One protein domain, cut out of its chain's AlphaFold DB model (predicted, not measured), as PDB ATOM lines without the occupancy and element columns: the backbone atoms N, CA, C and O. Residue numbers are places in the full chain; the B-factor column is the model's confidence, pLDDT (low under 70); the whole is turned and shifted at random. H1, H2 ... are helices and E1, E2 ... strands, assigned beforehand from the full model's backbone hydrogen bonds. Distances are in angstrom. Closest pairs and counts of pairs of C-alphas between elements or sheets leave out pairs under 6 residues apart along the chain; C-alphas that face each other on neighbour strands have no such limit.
ATOM      1  N   CYS A  37      27.786 -40.005 -19.882       95.94
ATOM      2  CA  CYS A  37      26.831 -40.899 -20.529       95.94
ATOM      3  C   CYS A  37      25.767 -40.150 -21.347       95.94
ATOM      4  O   CYS A  37      25.281 -40.675 -22.350       95.94
ATOM      5  N   ASN A  38      25.378 -38.945 -20.916       95.31
ATOM      6  CA  ASN A  38      24.381 -38.138 -21.622       95.31
ATOM      7  C   ASN A  38      24.953 -37.660 -22.965       95.31
ATOM      8  O   ASN A  38      24.314 -37.834 -24.006       95.31
ATOM      9  N   LEU A  39      26.192 -37.163 -22.950       96.00
ATOM     10  CA  LEU A  39      26.927 -36.748 -24.140       96.00
ATOM     11  C   LEU A  39      27.179 -37.928 -25.084       96.00
ATOM     12  O   LEU A  39      26.938 -37.824 -26.286       96.00
ATOM     13  N   ASN A  40      27.596 -39.078 -24.547       96.69
ATOM     14  CA  ASN A  40      27.796 -40.289 -25.339       96.69
ATOM     15  C   ASN A  40      26.494 -40.760 -26.018       96.69
ATOM     16  O   ASN A  40      26.501 -41.127 -27.192       96.69
ATOM     17  N   SER A  41      25.359 -40.705 -25.311       96.50
ATOM     18  CA  SER A  41      24.042 -41.020 -25.884       96.50
ATOM     19  C   SER A  41      23.672 -40.062 -27.023       96.50
ATOM     20  O   SER A  41      23.275 -40.503 -28.105       96.50
ATOM     21  N   TYR A  42      23.883 -38.756 -26.825       96.81
ATOM     22  CA  TYR A  42      23.690 -37.758 -27.876       96.81
ATOM     23  C   TYR A  42      24.557 -38.052 -29.104       96.81
ATOM     24  O   TYR A  42      24.040 -38.091 -30.222       96.81
ATOM     25  N   MET A  43      25.844 -38.341 -28.906       96.69
ATOM     26  CA  MET A  43      26.773 -38.671 -29.988       96.69
ATOM     27  C   MET A  43      26.324 -39.899 -30.778       96.69
ATOM     28  O   MET A  43      26.307 -39.869 -32.006       96.69
ATOM     29  N   LYS A  44      25.858 -40.948 -30.096       96.38
ATOM     30  CA  LYS A  44      25.304 -42.145 -30.747       96.38
ATOM     31  C   LYS A  44      24.008 -41.897 -31.516       96.38
ATOM     32  O   LYS A  44      23.703 -42.649 -32.436       96.38
ATOM     33  N   SER A  45      23.252 -40.858 -31.162       95.69
ATOM     34  CA  SER A  45      22.039 -40.462 -31.891       95.69
ATOM     35  C   SER A  45      22.334 -39.743 -33.213       95.69
ATOM     36  O   SER A  45      21.453 -39.628 -34.068       95.69
ATOM     37  N   ILE A  46      23.565 -39.255 -33.409       95.25
ATOM     38  CA  ILE A  46      23.964 -38.604 -34.654       95.25
ATOM     39  C   ILE A  46      24.027 -39.662 -35.762       95.25
ATOM     40  O   ILE A  46      24.660 -40.707 -35.621       95.25
ATOM     41  N   ARG A  47      23.371 -39.380 -36.893       93.00
ATOM     42  CA  ARG A  47      23.388 -40.256 -38.072       93.00
ATOM     43  C   ARG A  47      24.827 -40.622 -38.453       93.00
ATOM     44  O   ARG A  47      25.678 -39.745 -38.546       93.00
ATOM     45  N   GLY A  48      25.057 -41.908 -38.704       93.06
ATOM     46  CA  GLY A  48      26.369 -42.440 -39.079       93.06
ATOM     47  C   GLY A  48      27.240 -42.857 -37.891       93.06
ATOM     48  O   GLY A  48      28.252 -43.512 -38.114       93.06
ATOM     49  N   ALA A  49      26.843 -42.559 -36.646       96.06
ATOM     50  CA  ALA A  49      27.549 -43.030 -35.460       96.06
ATOM     51  C   ALA A  49      27.584 -44.564 -35.388       96.06
ATOM     52  O   ALA A  49      26.571 -45.245 -35.577       96.06
ATOM     53  N   LYS A  50      28.754 -45.109 -35.060       96.81
ATOM     54  CA  LYS A  50      28.984 -46.537 -34.824       96.81
ATOM     55  C   LYS A  50      29.735 -46.737 -33.514       96.81
ATOM     56  O   LYS A  50      30.482 -45.869 -33.068       96.81
ATOM     57  N   VAL A  51      29.564 -47.913 -32.916       96.19
ATOM     58  CA  VAL A  51      30.414 -48.386 -31.818       96.19
ATOM     59  C   VAL A  51      31.522 -49.241 -32.438       96.19
ATOM     60  O   VAL A  51      31.216 -50.333 -32.912       96.19
ATOM     61  N   PRO A  52      32.779 -48.760 -32.494       94.75
ATOM     62  CA  PRO A  52      33.862 -49.503 -33.136       94.75
ATOM     63  C   PRO A  52      34.353 -50.668 -32.266       94.75
ATOM     64  O   PRO A  52      34.700 -51.721 -32.788       94.75
ATOM     65  N   VAL A  53      34.352 -50.490 -30.941       94.75
ATOM     66  CA  VAL A  53      34.822 -51.471 -29.959       94.75
ATOM     67  C   VAL A  53      33.824 -51.510 -28.809       94.75
ATOM     68  O   VAL A  53      33.556 -50.491 -28.176       94.75
ATOM     69  N   THR A  54      33.247 -52.680 -28.544       94.75
ATOM     70  CA  THR A  54      32.303 -52.856 -27.429       94.75
ATOM     71  C   THR A  54      33.060 -52.827 -26.099       94.75
ATOM     72  O   THR A  54      34.122 -53.425 -25.976       94.75
ATOM     73  N   GLY A  55      32.514 -52.134 -25.102       94.19
ATOM     74  CA  GLY A  55      33.049 -52.007 -23.745       94.19
ATOM     75  C   GLY A  55      34.109 -50.920 -23.562       94.19
ATOM     76  O   GLY A  55      34.439 -50.589 -22.427       94.19
ATOM     77  N   PHE A  56      34.618 -50.317 -24.642       94.75
ATOM     78  CA  PHE A  56      35.700 -49.337 -24.551       94.75
ATOM     79  C   PHE A  56      35.278 -48.101 -23.746       94.75
ATOM     80  O   PHE A  56      34.289 -47.447 -24.084       94.75
ATOM     81  N   GLY A  57      36.009 -47.793 -22.669       92.38
ATOM     82  CA  GLY A  57      35.687 -46.688 -21.763       92.38
ATOM     83  C   GLY A  57      34.360 -46.839 -21.010       92.38
ATOM     84  O   GLY A  57      33.893 -45.867 -20.441       92.38
ATOM     85  N   ALA A  58      33.728 -48.019 -21.027       94.88
ATOM     86  CA  ALA A  58      32.398 -48.241 -20.452       94.88
ATOM     87  C   ALA A  58      32.339 -49.440 -19.485       94.88
ATOM     88  O   ALA A  58      31.249 -49.918 -19.173       94.88
ATOM     89  N   SER A  59      33.485 -49.944 -19.019       88.12
ATOM     90  CA  SER A  59      33.581 -51.154 -18.184       88.12
ATOM     91  C   SER A  59      32.871 -51.033 -16.830       88.12
ATOM     92  O   SER A  59      32.313 -52.011 -16.337       88.12
ATOM     93  N   ASP A  60      32.864 -49.844 -16.235       89.69
ATOM     94  CA  ASP A  60      32.190 -49.504 -14.976       89.69
ATOM     95  C   ASP A  60      30.880 -48.717 -15.191       89.69
ATOM     96  O   ASP A  60      30.202 -48.323 -14.233       89.69
ATOM     97  N   CYS A  61      30.471 -48.530 -16.452       94.12
ATOM     98  CA  CYS A  61      29.288 -47.761 -16.812       94.12
ATOM     99  C   CYS A  61      27.992 -48.512 -16.466       94.12
ATOM    100  O   CYS A  61      27.573 -49.463 -17.131       94.12
ATOM    101  N   LYS A  62      27.271 -48.009 -15.461       93.94
ATOM    102  CA  LYS A  62      25.981 -48.569 -15.008       93.94
ATOM    103  C   LYS A  62      24.813 -48.296 -15.961       93.94
ATOM    104  O   LYS A  62      23.782 -48.954 -15.851       93.94
ATOM    105  N   LYS A  63      24.951 -47.343 -16.892       93.81
ATOM    106  CA  LYS A  63      23.909 -47.001 -17.881       93.81
ATOM    107  C   LYS A  63      23.919 -47.919 -19.111       93.81
ATOM    108  O   LYS A  63      23.152 -47.688 -20.041       93.81
ATOM    109  N   ASN A  64      24.765 -48.956 -19.115       91.88
ATOM    110  CA  ASN A  64      24.903 -49.927 -20.203       91.88
ATOM    111  C   ASN A  64      25.081 -49.255 -21.575       91.88
ATOM    112  O   ASN A  64      24.456 -49.627 -22.568       91.88
ATOM    113  N   CYS A  65      25.939 -48.233 -21.634       95.00
ATOM    114  CA  CYS A  65      26.165 -47.477 -22.860       95.00
ATOM    115  C   CYS A  65      26.781 -48.327 -23.979       95.00
ATOM    116  O   CYS A  65      26.760 -47.905 -25.132       95.00
ATOM    117  N   GLY A  66      27.372 -49.483 -23.671       94.38
ATOM    118  CA  GLY A  66      28.011 -50.387 -24.626       94.38
ATOM    119  C   GLY A  66      29.390 -49.934 -25.119       94.38
ATOM    120  O   GLY A  66      30.174 -50.780 -25.508       94.38
ATOM    121  N   SER A  67      29.700 -48.635 -25.110       96.31
ATOM    122  CA  SER A  67      31.026 -48.034 -25.365       96.31
ATOM    123  C   SER A  67      30.932 -46.523 -25.133       96.31
ATOM    124  O   SER A  67      29.878 -45.951 -25.438       96.31
ATOM    125  N   HIS A  68      31.992 -45.885 -24.642       95.94
ATOM    126  CA  HIS A  68      32.166 -44.424 -24.619       95.94
ATOM    127  C   HIS A  68      33.070 -43.916 -25.757       95.94
ATOM    128  O   HIS A  68      33.281 -42.718 -25.900       95.94
ATOM    129  N   LEU A  69      33.542 -44.819 -26.623       96.06
ATOM    130  CA  LEU A  69      34.122 -44.486 -27.920       96.06
ATOM    131  C   LEU A  69      33.056 -44.588 -29.019       96.06
ATOM    132  O   LEU A  69      32.422 -45.639 -29.189       96.06
ATOM    133  N   VAL A  70      32.892 -43.504 -29.778       96.44
ATOM    134  CA  VAL A  70      31.978 -43.396 -30.922       96.44
ATOM    135  C   VAL A  70      32.789 -43.102 -32.177       96.44
ATOM    136  O   VAL A  70      33.639 -42.219 -32.175       96.44
ATOM    137  N   HIS A  71      32.515 -43.839 -33.250       95.94
ATOM    138  CA  HIS A  71      33.188 -43.689 -34.536       95.94
ATOM    139  C   HIS A  71      32.211 -43.188 -35.602       95.94
ATOM    140  O   HIS A  71      31.099 -43.708 -35.723       95.94
ATOM    141  N   PHE A  72      32.647 -42.210 -36.393       96.06
ATOM    142  CA  PHE A  72      31.897 -41.640 -37.505       96.06
ATOM    143  C   PHE A  72      32.647 -41.860 -38.827       96.06
ATOM    144  O   PHE A  72      33.445 -41.014 -39.213       96.06
ATOM    145  N   PRO A  73      32.386 -42.962 -39.551       93.81
ATOM    146  CA  PRO A  73      33.123 -43.297 -40.771       93.81
ATOM    147  C   PRO A  73      32.817 -42.375 -41.961       93.81
ATOM    148  O   PRO A  73      33.516 -42.431 -42.961       93.81
ATOM    149  N   GLU A  74      31.745 -41.581 -41.883       91.19
ATOM    150  CA  GLU A  74      31.272 -40.700 -42.964       91.19
ATOM    151  C   GLU A  74      31.561 -39.214 -42.684       91.19
ATOM    152  O   GLU A  74      31.143 -38.351 -43.455       91.19
ATOM    153  N   ILE A  75      32.224 -38.883 -41.569       88.50
ATOM    154  CA  ILE A  75      32.587 -37.496 -41.254       88.50
ATOM    155  C   ILE A  75      33.986 -37.223 -41.796       88.50
ATOM    156  O   ILE A  75      34.973 -37.699 -41.250       88.50
ATOM    157  N   GLU A  76      34.053 -36.415 -42.850       83.44
ATOM    158  CA  GLU A  76      35.315 -35.938 -43.435       83.44
ATOM    159  C   GLU A  76      35.784 -34.612 -42.818       83.44
ATOM    160  O   GLU A  76      36.965 -34.287 -42.862       83.44
ATOM    161  N   ASN A  77      34.861 -33.833 -42.239       88.25
ATOM    162  CA  ASN A  77      35.150 -32.536 -41.633       88.25
ATOM    163  C   ASN A  77      34.779 -32.537 -40.141       88.25
ATOM    164  O   ASN A  77      33.601 -32.615 -39.774       88.25
ATOM    165  N   VAL A  78      35.801 -32.407 -39.293       92.44
ATOM    166  CA  VAL A  78      35.676 -32.405 -37.831       92.44
ATOM    167  C   VAL A  78      34.971 -31.156 -37.285       92.44
ATOM    168  O   VAL A  78      34.240 -31.265 -36.299       92.44
ATOM    169  N   ASP A  79      35.085 -30.000 -37.947       94.88
ATOM    170  CA  ASP A  79      34.520 -28.725 -37.481       94.88
ATOM    171  C   ASP A  79      33.006 -28.806 -37.330       94.88
ATOM    172  O   ASP A  79      32.440 -28.282 -36.371       94.88
ATOM    173  N   TRP A  80      32.326 -29.492 -38.254       94.06
ATOM    174  CA  TRP A  80      30.881 -29.685 -38.159       94.06
ATOM    175  C   TRP A  80      30.500 -30.447 -36.886       94.06
ATOM    176  O   TRP A  80      29.544 -30.075 -36.196       94.06
ATOM    177  N   LEU A  81      31.251 -31.502 -36.562       94.81
ATOM    178  CA  LEU A  81      31.005 -32.318 -35.377       94.81
ATOM    179  C   LEU A  81      31.299 -31.515 -34.106       94.81
ATOM    180  O   LEU A  81      30.471 -31.508 -33.193       94.81
ATOM    181  N   VAL A  82      32.415 -30.784 -34.086       96.75
ATOM    182  CA  VAL A  82      32.808 -29.893 -32.986       96.75
ATOM    183  C   VAL A  82      31.746 -28.821 -32.749       96.75
ATOM    184  O   VAL A  82      31.245 -28.696 -31.632       96.75
ATOM    185  N   GLN A  83      31.315 -28.098 -33.787       96.25
ATOM    186  CA  GLN A  83      30.271 -27.072 -33.674       96.25
ATOM    187  C   GLN A  83      28.953 -27.652 -33.150       96.25
ATOM    188  O   GLN A  83      28.280 -27.042 -32.314       96.25
ATOM    189  N   LYS A  84      28.580 -28.845 -33.620       95.25
ATOM    190  CA  LYS A  84      27.365 -29.534 -33.184       95.25
ATOM    191  C   LYS A  84      27.431 -29.941 -31.709       95.25
ATOM    192  O   LYS A  84      26.464 -29.715 -30.979       95.25
ATOM    193  N   LEU A  85      28.565 -30.487 -31.272       96.06
ATOM    194  CA  LEU A  85      28.850 -30.849 -29.880       96.06
ATOM    195  C   LEU A  85      28.837 -29.629 -28.958       96.06
ATOM    196  O   LEU A  85      28.135 -29.634 -27.949       96.06
ATOM    197  N   VAL A  86      29.554 -28.569 -29.329       97.50
ATOM    198  CA  VAL A  86      29.611 -27.318 -28.560       97.50
ATOM    199  C   VAL A  86      28.214 -26.730 -28.400       97.50
ATOM    200  O   VAL A  86      27.819 -26.399 -27.284       97.50
ATOM    201  N   ARG A  87      27.423 -26.675 -29.479       97.44
ATOM    202  CA  ARG A  87      26.035 -26.202 -29.415       97.44
ATOM    203  C   ARG A  87      25.174 -27.066 -28.494       97.44
ATOM    204  O   ARG A  87      24.345 -26.526 -27.769       97.44
ATOM    205  N   HIS A  88      25.330 -28.389 -28.530       96.81
ATOM    206  CA  HIS A  88      24.589 -29.284 -27.642       96.81
ATOM    207  C   HIS A  88      24.953 -29.054 -26.169       96.81
ATOM    208  O   HIS A  88      24.054 -28.925 -25.339       96.81
ATOM    209  N   LEU A  89      26.245 -28.940 -25.857       96.62
ATOM    210  CA  LEU A  89      26.726 -28.667 -24.502       96.62
ATOM    211  C   LEU A  89      26.227 -27.304 -24.006       96.62
ATOM    212  O   LEU A  89      25.600 -27.231 -22.960       96.62
ATOM    213  N   GLN A  90      26.374 -26.234 -24.788       95.62
ATOM    214  CA  GLN A  90      25.906 -24.894 -24.400       95.62
ATOM    215  C   GLN A  90      24.395 -24.805 -24.122       95.62
ATOM    216  O   GLN A  90      23.956 -23.911 -23.404       95.62
ATOM    217  N   LEU A  91      23.593 -25.704 -24.701       95.31
ATOM    218  CA  LEU A  91      22.146 -25.782 -24.473       95.31
ATOM    219  C   LEU A  91      21.758 -26.770 -23.363       95.31
ATOM    220  O   LEU A  91      20.589 -26.820 -22.977       95.31
ATOM    221  N   SER A  92      22.701 -27.577 -22.884       94.75
ATOM    222  CA  SER A  92      22.454 -28.578 -21.851       94.75
ATOM    223  C   SER A  92      22.474 -27.931 -20.470       94.75
ATOM    224  O   SER A  92      23.335 -27.112 -20.156       94.75
ATOM    225  N   SER A  93      21.521 -28.315 -19.621       93.00
ATOM    226  CA  SER A  93      21.554 -27.941 -18.208       93.00
ATOM    227  C   SER A  93      22.818 -28.489 -17.541       93.00
ATOM    228  O   SER A  93      23.315 -29.548 -17.914       93.00
ATOM    229  N   GLY A  94      23.348 -27.735 -16.581       92.81
ATOM    230  CA  GLY A  94      24.513 -28.133 -15.794       92.81
ATOM    231  C   GLY A  94      25.881 -27.881 -16.436       92.81
ATOM    232  O   GLY A  94      26.902 -28.139 -15.801       92.81
ATOM    233  N   ILE A  95      25.933 -27.324 -17.651       96.75
ATOM    234  CA  ILE A  95      27.176 -26.832 -18.258       96.75
ATOM    235  C   ILE A  95      27.486 -25.418 -17.746       96.75
ATOM    236  O   ILE A  95      26.659 -24.513 -17.856       96.75
ATOM    237  N   LEU A  96      28.686 -25.233 -17.196       97.06
ATOM    238  CA  LEU A  96      29.189 -23.962 -16.665       97.06
ATOM    239  C   LEU A  96      30.047 -23.221 -17.696       97.06
ATOM    240  O   LEU A  96      29.927 -22.008 -17.856       97.06
ATOM    241  N   SER A  97      30.896 -23.953 -18.421       97.44
ATOM    242  CA  SER A  97      31.737 -23.410 -19.489       97.44
ATOM    243  C   SER A  97      32.058 -24.478 -20.538       97.44
ATOM    244  O   SER A  97      31.996 -25.672 -20.251       97.44
ATOM    245  N   VAL A  98      32.380 -24.055 -21.765       97.88
ATOM    246  CA  VAL A  98      32.836 -24.934 -22.856       97.88
ATOM    247  C   VAL A  98      33.984 -24.245 -23.583       97.88
ATOM    248  O   VAL A  98      33.817 -23.127 -24.068       97.88
TER     249      VAL A  98
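What this domain is: This is residues 37 to 98 of the 102 residues of an uncharacterized protein of marine sediment metagenome (UniProt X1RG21). Short helix H1 lies in the middle of a flat shape, between the longer helix H2 on one side and a broad loop without named elements, roughly residues 51 to 68, on the other. After H2 the printed part folds back, and the short strand E1 packs on the last part of that helix. The 62 printed residues hold two named helices and one named strand, in the order H1, H2, E1, and the class is mostly helix, though under half of the residues are in named elements. The whole is only just compact, close to loose, with a radius of gyration of the C-alphas of 12.4 A and spans of 30 by 28 by 15 A.

How they stand to each other: H1, residues 37 to 45, and H2, residues 78 to 91, are near each other, with 9 pairs of C-alphas within 10 A and a closest distance of 8.1 A. The link between them is long, 32 residues. A tight link of 3 residues joins H2 to E1, residues 95 to 98. The closest C-alphas of H2 and E1 are those of Leu 89 and Ile 95, 6.5 A apart. E1 pairs with no named strand, and H1 and E1 are apart. In H1 and H2 every O i to N i+4 pair is within hydrogen-bond range.

Where its parts are: H1 begins with C-alpha 37 at (26.831, -40.899, -20.529) and is 12.3 A long from first to last C-alpha. H2 begins with C-alpha 78 at (35.676, -32.405, -37.831) and is 20.1 A long. E1 is 7.5 A long and ends with C-alpha 98 at (32.836, -24.934, -22.856).

The domain as a whole: The two C-alphas farthest apart are those of Lys 62 and Glu 76, at 32.5 A. The C-alphas of residues 46 to 77, which have no named element, lie 6 to 17 A from the mean of the C-alphas. The printed part has no cut. The mean pLDDT of the printed part is 94.7, and no printed residue is under 70.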